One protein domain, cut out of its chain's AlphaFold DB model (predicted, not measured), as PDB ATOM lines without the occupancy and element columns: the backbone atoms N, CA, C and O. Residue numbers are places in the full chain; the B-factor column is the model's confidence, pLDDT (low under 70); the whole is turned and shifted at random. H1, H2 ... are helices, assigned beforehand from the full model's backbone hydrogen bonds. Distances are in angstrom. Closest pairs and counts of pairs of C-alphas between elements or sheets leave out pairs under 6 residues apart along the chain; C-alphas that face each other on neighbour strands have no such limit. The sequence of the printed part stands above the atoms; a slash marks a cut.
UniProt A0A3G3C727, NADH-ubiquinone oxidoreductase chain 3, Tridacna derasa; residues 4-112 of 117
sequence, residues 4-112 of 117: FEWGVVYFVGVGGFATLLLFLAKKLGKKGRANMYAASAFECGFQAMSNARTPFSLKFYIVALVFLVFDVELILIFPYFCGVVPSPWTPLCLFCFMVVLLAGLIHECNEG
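AT A GLANCE: This is residues 4 to 112 of the 117 residues of the protein "NADH-ubiquinone oxidoreductase chain 3" of Tridacna derasa (UniProt A0A3G3C727). A flat, open arc has the free-standing helix H1 at one end and a hairpin, H3 and H4, at the other, joined through tiny H2. The 109 printed residues are extended, with radius of gyration of the C-alphas 25.0 A and spans of 72 by 46 by 16 A. The class is all helix, H1 to H4 in order, with no named strand.

HOW THE PARTS SIT: H1, residues 4 to 28, and H2, residues 36 to 39, touch no helix. H3, residues 58 to 81, and H4, residues 90 to 110, form a hairpin, opposite ways at a shallow tilt of 12 degrees. They only just touch, with 3 C-alpha pairs within 8 A, the closest Ile 77 and Leu 94 at 7.2 A. Every O i to N i+4 pair is within hydrogen-bond range in H1 and H4, 17 of 20 in H3.

IN THESE COORDINATES: H1 runs 36.2 A from C-alpha 4 at (16.866, 56.099, -17.333), H3 35.2 A, and H4 30.4 A to C-alpha 110 at (-24.117, 41.007, -26.135).

THE WHOLE: The printed part has no cut. The H2 to H3 link is long. pLDDT is under 70 in 11 residues, among them 48 to 55.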
ATOM      1  N   PHE A   4      16.901  56.687 -15.997       91.38
ATOM      2  CA  PHE A   4      16.866  56.099 -17.333       91.38
ATOM      3  C   PHE A   4      18.054  55.158 -17.589       91.38
ATOM      4  O   PHE A   4      17.859  54.037 -18.052       91.38
ATOM      5  N   GLU A   5      19.266  55.564 -17.204       92.50
ATOM      6  CA  GLU A   5      20.484  54.761 -17.381       92.50
ATOM      7  C   GLU A   5      20.392  53.423 -16.635       92.50
ATOM      8  O   GLU A   5      20.762  52.381 -17.172       92.50
ATOM      9  N   TRP A   6      19.829  53.416 -15.422       92.69
ATOM     10  CA  TRP A   6      19.598  52.181 -14.661       92.69
ATOM     11  C   TRP A   6      18.589  51.250 -15.336       92.69
ATOM     12  O   TRP A   6      18.777  50.033 -15.316       92.69
ATOM     13  N   GLY A   7      17.555  51.808 -15.971       93.81
ATOM     14  CA  GLY A   7      16.599  51.037 -16.766       93.81
ATOM     15  C   GLY A   7      17.267  50.357 -17.962       93.81
ATOM     16  O   GLY A   7      17.041  49.170 -18.203       93.81
ATOM     17  N   VAL A   8      18.152  51.075 -18.657       94.94
ATOM     18  CA  VAL A   8      18.932  50.526 -19.778       94.94
ATOM     19  C   VAL A   8      19.866  49.414 -19.300       94.94
ATOM     20  O   VAL A   8      19.871  48.326 -19.878       94.94
ATOM     21  N   VAL A   9      20.607  49.643 -18.212       95.44
ATOM     22  CA  VAL A   9      21.511  48.638 -17.627       95.44
ATOM     23  C   VAL A   9      20.744  47.380 -17.213       95.44
ATOM     24  O   VAL A   9      21.197  46.271 -17.494       95.44
ATOM     25  N   TYR A  10      19.568  47.531 -16.600       95.88
ATOM     26  CA  TYR A  10      18.729  46.399 -16.211       95.88
ATOM     27  C   TYR A  10      18.243  45.599 -17.425       95.88
ATOM     28  O   TYR A  10      18.391  44.376 -17.456       95.88
ATOM     29  N   PHE A  11      17.720  46.272 -18.454       95.81
ATOM     30  CA  PHE A  11      17.219  45.612 -19.661       95.81
ATOM     31  C   PHE A  11      18.325  44.839 -20.396       95.81
ATOM     32  O   PHE A  11      18.147  43.668 -20.749       95.81
ATOM     33  N   VAL A  12      19.498  45.460 -20.562       96.62
ATOM     34  CA  VAL A  12      20.674  44.817 -21.167       96.62
ATOM     35  C   VAL A  12      21.164  43.651 -20.306       96.62
ATOM     36  O   VAL A  12      21.490  42.592 -20.842       96.62
ATOM     37  N   GLY A  13      21.168  43.806 -18.980       97.00
ATOM     38  CA  GLY A  13      21.550  42.751 -18.044       97.00
ATOM     39  C   GLY A  13      20.659  41.511 -18.153       97.00
ATOM     40  O   GLY A  13      21.167  40.398 -18.290       97.00
ATOM     41  N   VAL A  14      19.335  41.695 -18.164       97.25
ATOM     42  CA  VAL A  14      18.367  40.591 -18.290       97.25
ATOM     43  C   VAL A  14      18.478  39.909 -19.658       97.25
ATOM     44  O   VAL A  14      18.535  38.678 -19.726       97.25
ATOM     45  N   GLY A  15      18.579  40.678 -20.747       96.88
ATOM     46  CA  GLY A  15      18.772  40.125 -22.092       96.88
ATOM     47  C   GLY A  15      20.093  39.354 -22.237       96.88
ATOM     48  O   GLY A  15      20.132  38.252 -22.798       96.88
ATOM     49  N   GLY A  16      21.176  39.886 -21.666       97.12
ATOM     50  CA  GLY A  16      22.479  39.223 -21.610       97.12
ATOM     51  C   GLY A  16      22.438  37.918 -20.812       97.12
ATOM     52  O   GLY A  16      22.974  36.899 -21.244       97.12
ATOM     53  N   PHE A  17      21.735  37.904 -19.682       97.12
ATOM     54  CA  PHE A  17      21.574  36.699 -18.876       97.12
ATOM     55  C   PHE A  17      20.776  35.610 -19.609       97.12
ATOM     56  O   PHE A  17      21.212  34.458 -19.662       97.12
ATOM     57  N   ALA A  18      19.655  35.962 -20.247       97.44
ATOM     58  CA  ALA A  18      18.846  35.011 -21.012       97.44
ATOM     59  C   ALA A  18      19.643  34.371 -22.166       97.44
ATOM     60  O   ALA A  18      19.598  33.153 -22.370       97.44
ATOM     61  N   THR A  19      20.426  35.169 -22.896       96.38
ATOM     62  CA  THR A  19      21.277  34.663 -23.986       96.38
ATOM     63  C   THR A  19      22.421  33.782 -23.479       96.38
ATOM     64  O   THR A  19      22.696  32.745 -24.089       96.38
ATOM     65  N   LEU A  20      23.032  34.117 -22.337       96.94
ATOM     66  CA  LEU A  20      24.037  33.277 -21.680       96.94
ATOM     67  C   LEU A  20      23.462  31.911 -21.281       96.94
ATOM     68  O   LEU A  20      24.088  30.884 -21.552       96.94
ATOM     69  N   LEU A  21      22.266  31.881 -20.684       96.88
ATOM     70  CA  LEU A  21      21.591  30.631 -20.322       96.88
ATOM     71  C   LEU A  21      21.321  29.760 -21.554       96.88
ATOM     72  O   LEU A  21      21.619  28.563 -21.536       96.88
ATOM     73  N   LEU A  22      20.829  30.351 -22.645       95.38
ATOM     74  CA  LEU A  22      20.611  29.633 -23.906       95.38
ATOM     75  C   LEU A  22      21.922  29.099 -24.502       95.38
ATOM     76  O   LEU A  22      21.957  27.980 -25.025       95.38
ATOM     77  N   PHE A  23      23.011  29.865 -24.415       95.69
ATOM     78  CA  PHE A  23      24.328  29.437 -24.882       95.69
ATOM     79  C   PHE A  23      24.869  28.256 -24.066       95.69
ATOM     80  O   PHE A  23      25.312  27.255 -24.639       95.69
ATOM     81  N   LEU A  24      24.782  28.336 -22.735       95.75
ATOM     82  CA  LEU A  24      25.172  27.252 -21.835       95.75
ATOM     83  C   LEU A  24      24.331  25.996 -22.077       95.75
ATOM     84  O   LEU A  24      24.899  24.912 -22.208       95.75
ATOM     85  N   ALA A  25      23.010  26.133 -22.230       93.56
ATOM     86  CA  ALA A  25      22.117  25.015 -22.532       93.56
ATOM     87  C   ALA A  25      22.509  24.306 -23.839       93.56
ATOM     88  O   ALA A  25      22.589  23.077 -23.879       93.56
ATOM     89  N   LYS A  26      22.839  25.061 -24.896       91.12
ATOM     90  CA  LYS A  26      23.310  24.488 -26.169       91.12
ATOM     91  C   LYS A  26      24.670  23.800 -26.055       91.12
ATOM     92  O   LYS A  26      24.892  22.804 -26.741       91.12
ATOM     93  N   LYS A  27      25.586  24.329 -25.237       92.56
ATOM     94  CA  LYS A  27      26.941  23.778 -25.075       92.56
ATOM     95  C   LYS A  27      26.960  22.527 -24.192       92.56
ATOM     96  O   LYS A  27      27.709  21.599 -24.481       92.56
ATOM     97  N   LEU A  28      26.154  22.514 -23.130       93.12
ATOM     98  CA  LEU A  28      26.038  21.392 -22.192       93.12
ATOM     99  C   LEU A  28      25.079  20.299 -22.691       93.12
ATOM    100  O   LEU A  28      25.180  19.150 -22.262       93.12
ATOM    101  N   GLY A  29      24.159  20.634 -23.598       87.75
ATOM    102  CA  GLY A  29      23.221  19.685 -24.187       87.75
ATOM    103  C   GLY A  29      23.928  18.574 -24.967       87.75
ATOM    104  O   GLY A  29      24.743  18.830 -25.855       87.75
ATOM    105  N   LYS A  30      23.587  17.315 -24.673       82.19
ATOM    106  CA  LYS A  30      24.058  16.168 -25.461       82.19
ATOM    107  C   LYS A  30      23.475  16.256 -26.873       82.19
ATOM    108  O   LYS A  30      22.261  16.178 -27.050       82.19
ATOM    109  N   LYS A  31      24.335  16.367 -27.888       70.62
ATOM    110  CA  LYS A  31      23.927  16.220 -29.291       70.62
ATOM    111  C   LYS A  31      23.581  14.754 -29.564       70.62
ATOM    112  O   LYS A  31      24.472  13.932 -29.765       70.62
ATOM    113  N   GLY A  32      22.293  14.422 -29.533       68.44
ATOM    114  CA  GLY A  32      21.789  13.147 -30.050       68.44
ATOM    115  C   GLY A  32      21.898  13.082 -31.579       68.44
ATOM    116  O   GLY A  32      22.023  14.113 -32.243       68.44
ATOM    117  N   ARG A  33      21.845  11.872 -32.152       67.94
ATOM    118  CA  ARG A  33      21.694  11.691 -33.606       67.94
ATOM    119  C   ARG A  33      20.429  12.426 -34.058       67.94
ATOM    120  O   ARG A  33      19.374  12.241 -33.458       67.94
ATOM    121  N   ALA A  34      20.546  13.259 -35.090       70.19
ATOM    122  CA  ALA A  34      19.410  13.961 -35.669       70.19
ATOM    123  C   ALA A  34      18.477  12.936 -36.333       70.19
ATOM    124  O   ALA A  34      18.687  12.538 -37.476       70.19
ATOM    125  N   ASN A  35      17.487  12.455 -35.584       70.56
ATOM    126  CA  ASN A  35      16.453  11.568 -36.098       70.56
ATOM    127  C   ASN A  35      15.315  12.422 -36.658       70.56
ATOM    128  O   ASN A  35      14.832  13.327 -35.984       70.56
ATOM    129  N   MET A  36      14.849  12.098 -37.863       72.25
ATOM    130  CA  MET A  36      13.757  12.817 -38.529       72.25
ATOM    131  C   MET A  36      12.472  12.851 -37.675       72.25
ATOM    132  O   MET A  36      11.783  13.861 -37.657       72.25
ATOM    133  N   TYR A  37      12.221  11.802 -36.879       67.38
ATOM    134  CA  TYR A  37      11.107  11.724 -35.922       67.38
ATOM    135  C   TYR A  37      11.251  12.643 -34.699       67.38
ATOM    136  O   TYR A  37      10.257  13.055 -34.117       67.38
ATOM    137  N   ALA A  38      12.481  12.967 -34.285       72.44
ATOM    138  CA  ALA A  38      12.709  13.933 -33.206       72.44
ATOM    139  C   ALA A  38      12.571  15.385 -33.703       72.44
ATOM    140  O   ALA A  38      12.396  16.292 -32.897       72.44
ATOM    141  N   ALA A  39      12.674  15.594 -35.020       80.75
ATOM    142  CA  ALA A  39      12.528  16.890 -35.673       80.75
ATOM    143  C   ALA A  39      11.126  17.122 -36.275       80.75
ATOM    144  O   ALA A  39      10.856  18.222 -36.754       80.75
ATOM    145  N   SER A  40      10.243  16.116 -36.278       81.31
ATOM    146  CA  SER A  40       8.854  16.255 -36.729       81.31
ATOM    147  C   SER A  40       7.968  16.894 -35.656       81.31
ATOM    148  O   SER A  40       8.243  16.770 -34.463       81.31
ATOM    149  N   ALA A  41       6.882  17.548 -36.079       83.06
ATOM    150  CA  ALA A  41       5.882  18.100 -35.168       83.06
ATOM    151  C   ALA A  41       5.296  17.011 -34.252       83.06
ATOM    152  O   ALA A  41       5.111  15.862 -34.662       83.06
ATOM    153  N   PHE A  42       5.014  17.374 -33.001       79.50
ATOM    154  CA  PHE A  42       4.397  16.465 -32.044       79.50
ATOM    155  C   PHE A  42       2.903  16.322 -32.357       79.50
ATOM    156  O   PHE A  42       2.112  17.192 -32.012       79.50
ATOM    157  N   GLU A  43       2.520  15.218 -32.998       82.75
ATOM    158  CA  GLU A  43       1.120  14.891 -33.306       82.75
ATOM    159  C   GLU A  43       0.695  13.548 -32.695       82.75
ATOM    160  O   GLU A  43       0.030  12.747 -33.337       82.75
ATOM    161  N   CYS A  44       1.111  13.236 -31.462       81.38
ATOM    162  CA  CYS A  44       0.733  11.987 -30.772       81.38
ATOM    163  C   CYS A  44       0.995  10.690 -31.584       81.38
ATOM    164  O   CYS A  44       0.303   9.692 -31.397       81.38
ATOM    165  N   GLY A  45       1.992  10.693 -32.481       78.56
ATOM    166  CA  GLY A  45       2.331   9.554 -33.349       78.56
ATOM    167  C   GLY A  45       1.645   9.546 -34.722       78.56
ATOM    168  O   GLY A  45       1.918   8.648 -35.519       78.56
ATOM    169  N   PHE A  46       0.803  10.537 -35.024       72.25
ATOM    170  CA  PHE A  46       0.221  10.736 -36.351       72.25
ATOM    171  C   PHE A  46       1.202  11.428 -37.311       72.25
ATOM    172  O   PHE A  46       2.152  12.096 -36.899       72.25
ATOM    173  N   GLN A  47       1.000  11.220 -38.617       72.62
ATOM    174  CA  GLN A  47       1.757  11.941 -39.638       72.62
ATOM    175  C   GLN A  47       1.259  13.378 -39.718       72.62
ATOM    176  O   GLN A  47       0.069  13.586 -39.940       72.62
ATOM    177  N   ALA A  48       2.195  14.325 -39.615       68.88
ATOM    178  CA  ALA A  48       1.914  15.749 -39.697       68.88
ATOM    179  C   ALA A  48       1.011  16.075 -40.892       68.88
ATOM    180  O   ALA A  48       1.417  15.896 -42.047       68.88
ATOM    181  N   MET A  49      -0.211  16.547 -40.628       66.44
ATOM    182  CA  MET A  49      -1.096  16.995 -41.701       66.44
ATOM    183  C   MET A  49      -0.467  18.221 -42.368       66.44
ATOM    184  O   MET A  49      -0.361  19.297 -41.787       66.44
ATOM    185  N   SER A  50      -0.047  18.061 -43.624       66.38
ATOM    186  CA  SER A  50       0.715  19.062 -44.389       66.38
ATOM    187  C   SER A  50      -0.046  20.353 -44.727       66.38
ATOM    188  O   SER A  50       0.508  21.234 -45.384       66.38
ATOM    189  N   ASN A  51      -1.294  20.506 -44.274       64.94
ATOM    190  CA  ASN A  51      -2.108  21.678 -44.563       64.94
ATOM    191  C   ASN A  51      -2.466  22.448 -43.285       64.94
ATOM    192  O   ASN A  51      -3.587  22.393 -42.791       64.94
ATOM    193  N   ALA A  52      -1.507  23.233 -42.790       63.59
ATOM    194  CA  ALA A  52      -1.672  24.171 -41.675       63.59
ATOM    195  C   ALA A  52      -2.447  25.453 -42.060       63.59
ATOM    196  O   ALA A  52      -2.229  26.517 -41.487       63.59
ATOM    197  N   ARG A  53      -3.326  25.391 -43.071       66.44
ATOM    198  CA  ARG A  53      -4.174  26.518 -43.487       66.44
ATOM    199  C   ARG A  53      -5.513  26.451 -42.764       66.44
ATOM    200  O   ARG A  53      -6.562  26.335 -43.391       66.44
ATOM    201  N   THR A  54      -5.474  26.496 -41.439       67.69
ATOM    202  CA  THR A  54      -6.675  26.821 -40.676       67.69
ATOM    203  C   THR A  54      -6.909  28.327 -40.816       67.69
ATOM    204  O   THR A  54      -5.967  29.109 -40.655       67.69
ATOM    205  N   PRO A  55      -8.122  28.769 -41.192       68.25
ATOM    206  CA  PRO A  55      -8.416  30.193 -41.213       68.25
ATOM    207  C   PRO A  55      -8.203  30.751 -39.805       68.25
ATOM    208  O   PRO A  55      -8.623  30.152 -38.814       68.25
ATOM    209  N   PHE A  56      -7.513  31.888 -39.723       71.19
ATOM    210  CA  PHE A  56      -7.323  32.588 -38.462       71.19
ATOM    211  C   PHE A  56      -8.693  32.942 -37.877       71.19
ATOM    212  O   PHE A  56      -9.549  33.487 -38.575       71.19
ATOM    213  N   SER A  57      -8.912  32.606 -36.606       81.88
ATOM    214  CA  SER A  57     -10.181  32.900 -35.945       81.88
ATOM    215  C   SER A  57     -10.333  34.410 -35.773       81.88
ATOM    216  O   SER A  57      -9.519  35.054 -35.107       81.88
ATOM    217  N   LEU A  58     -11.408  34.970 -36.336       85.06
ATOM    218  CA  LEU A  58     -11.772  36.385 -36.190       85.06
ATOM    219  C   LEU A  58     -11.945  36.801 -34.720       85.06
ATOM    220  O   LEU A  58     -11.790  37.975 -34.399       85.06
ATOM    221  N   LYS A  59     -12.175  35.849 -33.809       84.69
ATOM    222  CA  LYS A  59     -12.293  36.115 -32.369       84.69
ATOM    223  C   LYS A  59     -11.014  36.714 -31.781       84.69
ATOM    224  O   LYS A  59     -11.073  37.694 -31.046       84.69
ATOM    225  N   PHE A  60      -9.842  36.191 -32.158       86.62
ATOM    226  CA  PHE A  60      -8.562  36.746 -31.693       86.62
ATOM    227  C   PHE A  60      -8.333  38.167 -32.211       86.62
ATOM    228  O   PHE A  60      -7.737  38.987 -31.516       86.62
ATOM    229  N   TYR A  61      -8.822  38.464 -33.417       88.62
ATOM    230  CA  TYR A  61      -8.749  39.804 -33.985       88.62
ATOM    231  C   TYR A  61      -9.631  40.793 -33.212       88.62
ATOM    232  O   TYR A  61      -9.145  41.857 -32.842       88.62
ATOM    233  N   ILE A  62     -10.883  40.430 -32.911       90.06
ATOM    234  CA  ILE A  62     -11.812  41.295 -32.163       90.06
ATOM    235  C   ILE A  62     -11.273  41.583 -30.759       90.06
ATOM    236  O   ILE A  62     -11.225  42.741 -30.352       90.06
ATOM    237  N   VAL A  63     -10.765  40.566 -30.053       90.69
ATOM    238  CA  VAL A  63     -10.152  40.754 -28.726       90.69
ATOM    239  C   VAL A  63      -8.948  41.701 -28.788       90.69
ATOM    240  O   VAL A  63      -8.819  42.576 -27.933       90.69
ATOM    241  N   ALA A  64      -8.088  41.581 -29.805       92.69
ATOM    242  CA  ALA A  64      -6.956  42.492 -29.987       92.69
ATOM    243  C   ALA A  64      -7.403  43.935 -30.282       92.69
ATOM    244  O   ALA A  64      -6.787  44.880 -29.793       92.69
ATOM    245  N   LEU A  65      -8.480  44.108 -31.053       92.75
ATOM    246  CA  LEU A  65      -9.053  45.417 -31.373       92.75
ATOM    247  C   LEU A  65      -9.654  46.087 -30.132       92.75
ATOM    248  O   LEU A  65      -9.378  47.255 -29.868       92.75
ATOM    249  N   VAL A  66     -10.420  45.335 -29.340       92.81
ATOM    250  CA  VAL A  66     -10.984  45.800 -28.066       92.81
ATOM    251  C   VAL A  66      -9.862  46.175 -27.092       92.81
ATOM    252  O   VAL A  66      -9.899  47.256 -26.508       92.81
ATOM    253  N   PHE A  67      -8.819  45.346 -26.977       93.31
ATOM    254  CA  PHE A  67      -7.639  45.657 -26.164       93.31
ATOM    255  C   PHE A  67      -6.945  46.949 -26.615       93.31
ATOM    256  O   PHE A  67      -6.613  47.780 -25.777       93.31
ATOM    257  N   LEU A  68      -6.771  47.153 -27.924       95.38
ATOM    258  CA  LEU A  68      -6.158  48.367 -28.467       95.38
ATOM    259  C   LEU A  68      -6.947  49.630 -28.094       95.38
ATOM    260  O   LEU A  68      -6.350  50.642 -27.732       95.38
ATOM    261  N   VAL A  69      -8.280  49.582 -28.172       95.69
ATOM    262  CA  VAL A  69      -9.136  50.722 -27.803       95.69
ATOM    263  C   VAL A  69      -9.031  51.028 -26.306       95.69
ATOM    264  O   VAL A  69      -8.856  52.191 -25.943       95.69
ATOM    265  N   PHE A  70      -9.064  50.005 -25.446       94.19
ATOM    266  CA  PHE A  70      -8.898  50.176 -23.997       94.19
ATOM    267  C   PHE A  70      -7.486  50.624 -23.589       94.19
ATOM    268  O   PHE A  70      -7.328  51.348 -22.609       94.19
ATOM    269  N   ASP A  71      -6.450  50.251 -24.338       95.94
ATOM    270  CA  ASP A  71      -5.091  50.751 -24.097       95.94
ATOM    271  C   ASP A  71      -4.990  52.252 -24.433       95.94
ATOM    272  O   ASP A  71      -4.459  53.052 -23.657       95.94
ATOM    273  N   VAL A  72      -5.607  52.677 -25.543       96.06
ATOM    274  CA  VAL A  72      -5.708  54.101 -25.910       96.06
ATOM    275  C   VAL A  72      -6.527  54.899 -24.888       96.06
ATOM    276  O   VAL A  72      -6.181  56.047 -24.599       96.06
ATOM    277  N   GLU A  73      -7.573  54.312 -24.302       95.94
ATOM    278  CA  GLU A  73      -8.342  54.930 -23.212       95.94
ATOM    279  C   GLU A  73      -7.435  55.312 -22.030       95.94
ATOM    280  O   GLU A  73      -7.476  56.453 -21.562       95.94
ATOM    281  N   LEU A  74      -6.568  54.398 -21.582       94.50
ATOM    282  CA  LEU A  74      -5.667  54.662 -20.457       94.50
ATOM    283  C   LEU A  74      -4.679  55.791 -20.761       94.50
ATOM    284  O   LEU A  74      -4.436  56.639 -19.898       94.50
ATOM    285  N   ILE A  75      -4.155  55.849 -21.988       95.06
ATOM    286  CA  ILE A  75      -3.265  56.933 -22.427       95.06
ATOM    287  C   ILE A  75      -3.974  58.294 -22.346       95.06
ATOM    288  O   ILE A  75      -3.350  59.284 -21.965       95.06
ATOM    289  N   LEU A  76      -5.271  58.359 -22.663       92.12
ATOM    290  CA  LEU A  76      -6.056  59.598 -22.595       92.12
ATOM    291  C   LEU A  76      -6.415  60.003 -21.158       92.12
ATOM    292  O   LEU A  76      -6.478  61.196 -20.853       92.12
ATOM    293  N   ILE A  77      -6.624  59.035 -20.266       93.62
ATOM    294  CA  ILE A  77      -6.963  59.286 -18.859       93.62
ATOM    295  C   ILE A  77      -5.718  59.652 -18.028       93.62
ATOM    296  O   ILE A  77      -5.801  60.462 -17.099       93.62
ATOM    297  N   PHE A  78      -4.548  59.101 -18.354       93.88
ATOM    298  CA  PHE A  78      -3.318  59.260 -17.569       93.88
ATOM    299  C   PHE A  78      -2.908  60.726 -17.276       93.88
ATOM    300  O   PHE A  78      -2.626  61.039 -16.114       93.88
ATOM    301  N   PRO A  79      -2.941  61.676 -18.238       91.69
ATOM    302  CA  PRO A  79      -2.599  63.080 -17.992       91.69
ATOM    303  C   PRO A  79      -3.468  63.768 -16.931       91.69
ATOM    304  O   PRO A  79      -2.993  64.682 -16.251       91.69
ATOM    305  N   TYR A  80      -4.726  63.339 -16.775       91.00
ATOM    306  CA  TYR A  80      -5.622  63.862 -15.744       91.00
ATOM    307  C   TYR A  80      -5.161  63.451 -14.346       91.00
ATOM    308  O   TYR A  80      -5.054  64.304 -13.467       91.00
ATOM    309  N   PHE A  81      -4.787  62.182 -14.155       90.94
ATOM    310  CA  PHE A  81      -4.254  61.702 -12.876       90.94
ATOM    311  C   PHE A  81      -2.885  62.288 -12.532       90.94
ATOM    312  O   PHE A  81      -2.588  62.508 -11.360       90.94
ATOM    313  N   CYS A  82      -2.067  62.602 -13.536       93.38
ATOM    314  CA  CYS A  82      -0.810  63.320 -13.332       93.38
ATOM    315  C   CYS A  82      -0.992  64.824 -13.050       93.38
ATOM    316  O   CYS A  82      -0.001  65.513 -12.821       93.38
ATOM    317  N   GLY A  83      -2.224  65.351 -13.077       90.06
ATOM    318  CA  GLY A  83      -2.510  66.764 -12.811       90.06
ATOM    319  C   GLY A  83      -2.076  67.721 -13.928       90.06
ATOM    320  O   GLY A  83      -1.968  68.922 -13.695       90.06
ATOM    321  N   VAL A  84      -1.826  67.211 -15.139       91.31
ATOM    322  CA  VAL A  84      -1.300  67.997 -16.273       91.31
ATOM    323  C   VAL A  84      -2.402  68.819 -16.959       91.31
ATOM    324  O   VAL A  84      -2.116  69.828 -17.598       91.31
ATOM    325  N   VAL A  85      -3.671  68.428 -16.796       84.12
ATOM    326  CA  VAL A  85      -4.849  69.089 -17.395       84.12
ATOM    327  C   VAL A  85      -5.799  69.663 -16.328       84.12
ATOM    328  O   VAL A  85      -6.875  69.105 -16.081       84.12
ATOM    329  N   PRO A  86      -5.439  70.790 -15.679       77.69
ATOM    330  CA  PRO A  86      -6.239  71.404 -14.625       77.69
ATOM    331  C   PRO A  86      -7.400  72.201 -15.234       77.69
ATOM    332  O   PRO A  86      -7.338  73.418 -15.387       77.69
ATOM    333  N   SER A  87      -8.477  71.516 -15.607       90.44
ATOM    334  CA  SER A  87      -9.738  72.161 -15.979       90.44
ATOM    335  C   SER A  87     -10.886  71.543 -15.180       90.44
ATOM    336  O   SER A  87     -10.946  70.319 -15.046       90.44
ATOM    337  N   PRO A  88     -11.820  72.362 -14.657       88.69
ATOM    338  CA  PRO A  88     -12.962  71.870 -13.887       88.69
ATOM    339  C   PRO A  88     -13.917  71.007 -14.727       88.69
ATOM    340  O   PRO A  88     -14.687  70.230 -14.171       88.69
ATOM    341  N   TRP A  89     -13.852  71.109 -16.058       93.06
ATOM    342  CA  TRP A  89     -14.693  70.342 -16.983       93.06
ATOM    343  C   TRP A  89     -14.089  68.989 -17.379       93.06
ATOM    344  O   TRP A  89     -14.827  68.093 -17.786       93.06
ATOM    345  N   THR A  90     -12.773  68.806 -17.218       91.44
ATOM    346  CA  THR A  90     -12.072  67.552 -17.539       91.44
ATOM    347  C   THR A  90     -12.717  66.300 -16.925       91.44
ATOM    348  O   THR A  90     -12.940  65.352 -17.678       91.44
ATOM    349  N   PRO A  91     -13.071  66.249 -15.620       91.25
ATOM    350  CA  PRO A  91     -13.670  65.044 -15.037       91.25
ATOM    351  C   PRO A  91     -15.016  64.679 -15.666       91.25
ATOM    352  O   PRO A  91     -15.303  63.498 -15.842       91.25
ATOM    353  N   LEU A  92     -15.827  65.673 -16.045       94.44
ATOM    354  CA  LEU A  92     -17.112  65.428 -16.697       94.44
ATOM    355  C   LEU A  92     -16.913  64.856 -18.105       94.44
ATOM    356  O   LEU A  92     -17.562  63.878 -18.464       94.44
ATOM    357  N   CYS A  93     -15.986  65.422 -18.885       93.56
ATOM    358  CA  CYS A  93     -15.654  64.912 -20.216       93.56
ATOM    359  C   CYS A  93     -15.115  63.477 -20.163       93.56
ATOM    360  O   CYS A  93     -15.549  62.639 -20.952       93.56
ATOM    361  N   LEU A  94     -14.216  63.183 -19.215       93.88
ATOM    362  CA  LEU A  94     -13.699  61.830 -19.001       93.88
ATOM    363  C   LEU A  94     -14.812  60.869 -18.585       93.88
ATOM    364  O   LEU A  94     -14.903  59.782 -19.140       93.88
ATOM    365  N   PHE A  95     -15.708  61.270 -17.682       93.94
ATOM    366  CA  PHE A  95     -16.847  60.440 -17.294       93.94
ATOM    367  C   PHE A  95     -17.756  60.107 -18.487       93.94
ATOM    368  O   PHE A  95     -18.096  58.944 -18.696       93.94
ATOM    369  N   CYS A  96     -18.106  61.097 -19.313       95.88
ATOM    370  CA  CYS A  96     -18.887  60.859 -20.529       95.88
ATOM    371  C   CYS A  96     -18.160  59.921 -21.505       95.88
ATOM    372  O   CYS A  96     -18.789  59.030 -22.072       95.88
ATOM    373  N   PHE A  97     -16.848  60.091 -21.674       94.12
ATOM    374  CA  PHE A  97     -16.018  59.220 -22.508       94.12
ATOM    375  C   PHE A  97     -16.027  57.765 -22.009       94.12
ATOM    376  O   PHE A  97     -16.277  56.857 -22.803       94.12
ATOM    377  N   MET A  98     -15.881  57.548 -20.697       95.50
ATOM    378  CA  MET A  98     -15.961  56.217 -20.076       95.50
ATOM    379  C   MET A  98     -17.313  55.546 -20.317       95.50
ATOM    380  O   MET A  98     -17.371  54.359 -20.627       95.50
ATOM    381  N   VAL A  99     -18.415  56.294 -20.200       97.00
ATOM    382  CA  VAL A  99     -19.766  55.755 -20.431       97.00
ATOM    383  C   VAL A  99     -19.931  55.278 -21.874       97.00
ATOM    384  O   VAL A  99     -20.508  54.215 -22.097       97.00
ATOM    385  N   VAL A 100     -19.413  56.028 -22.851       96.50
ATOM    386  CA  VAL A 100     -19.487  55.644 -24.270       96.50
ATOM    387  C   VAL A 100     -18.690  54.365 -24.539       96.50
ATOM    388  O   VAL A 100     -19.207  53.461 -25.196       96.50
ATOM    389  N   LEU A 101     -17.469  54.254 -24.007       95.25
ATOM    390  CA  LEU A 101     -16.648  53.051 -24.173       95.25
ATOM    391  C   LEU A 101     -17.257  51.831 -23.473       95.25
ATOM    392  O   LEU A 101     -17.314  50.752 -24.061       95.25
ATOM    393  N   LEU A 102     -17.797  52.009 -22.263       95.44
ATOM    394  CA  LEU A 102     -18.494  50.945 -21.544       95.44
ATOM    395  C   LEU A 102     -19.746  50.478 -22.299       95.44
ATOM    396  O   LEU A 102     -19.991  49.277 -22.388       95.44
ATOM    397  N   ALA A 103     -20.519  51.401 -22.879       96.31
ATOM    398  CA  ALA A 103     -21.675  51.057 -23.703       96.31
ATOM    399  C   ALA A 103     -21.269  50.267 -24.960       96.31
ATOM    400  O   ALA A 103     -21.916  49.271 -25.286       96.31
ATOM    401  N   GLY A 104     -20.179  50.665 -25.626       94.06
ATOM    402  CA  GLY A 104     -19.616  49.931 -26.763       94.06
ATOM    403  C   GLY A 104     -19.155  48.521 -26.387       94.06
ATOM    404  O   GLY A 104     -19.445  47.567 -27.104       94.06
ATOM    405  N   LEU A 105     -18.519  48.362 -25.223       93.44
ATOM    406  CA  LEU A 105     -18.113  47.049 -24.718       93.44
ATOM    407  C   LEU A 105     -19.311  46.156 -24.387       93.44
ATOM    408  O   LEU A 105     -19.312  44.984 -24.743       93.44
ATOM    409  N   ILE A 106     -20.340  46.697 -23.727       94.31
ATOM    410  CA  ILE A 106     -21.568  45.944 -23.431       94.31
ATOM    411  C   ILE A 106     -22.236  45.480 -24.729       94.31
ATOM    412  O   ILE A 106     -22.697  44.342 -24.801       94.31
ATOM    413  N   HIS A 107     -22.264  46.330 -25.758       93.00
ATOM    414  CA  HIS A 107     -22.788  45.963 -27.070       93.00
ATOM    415  C   HIS A 107     -22.016  44.779 -27.673       93.00
ATOM    416  O   HIS A 107     -22.626  43.784 -28.051       93.00
ATOM    417  N   GLU A 108     -20.684  44.842 -27.691       91.19
ATOM    418  CA  GLU A 108     -19.835  43.770 -28.234       91.19
ATOM    419  C   GLU A 108     -19.938  42.458 -27.428       91.19
ATOM    420  O   GLU A 108     -19.898  41.364 -27.992       91.19
ATOM    421  N   CYS A 109     -20.122  42.553 -26.105       88.75
ATOM    422  CA  CYS A 109     -20.390  41.400 -25.243       88.75
ATOM    423  C   CYS A 109     -21.737  40.739 -25.567       88.75
ATOM    424  O   CYS A 109     -21.812  39.513 -25.608       88.75
ATOM    425  N   ASN A 110     -22.785  41.529 -25.813       89.69
ATOM    426  CA  ASN A 110     -24.117  41.007 -26.135       89.69
ATOM    427  C   ASN A 110     -24.166  40.313 -27.505       89.69
ATOM    428  O   ASN A 110     -24.934  39.371 -27.677       89.69
ATOM    429  N   GLU A 111     -23.329  40.738 -28.454       87.06
ATOM    430  CA  GLU A 111     -23.165  40.081 -29.761       87.06
ATOM    431  C   GLU A 111     -22.370  38.759 -29.674       87.06
ATOM    432  O   GLU A 111     -22.182  38.066 -30.674       87.06
ATOM    433  N   GLY A 112     -21.882  38.380 -28.486       81.75
ATOM    434  CA  GLY A 112     -21.160  37.122 -28.273       81.75
ATOM    435  C   GLY A 112     -19.775  37.086 -28.927       81.75
ATOM    436  O   GLY A 112     -19.154  36.026 -29.019       81.75
TER     437      GLY A 112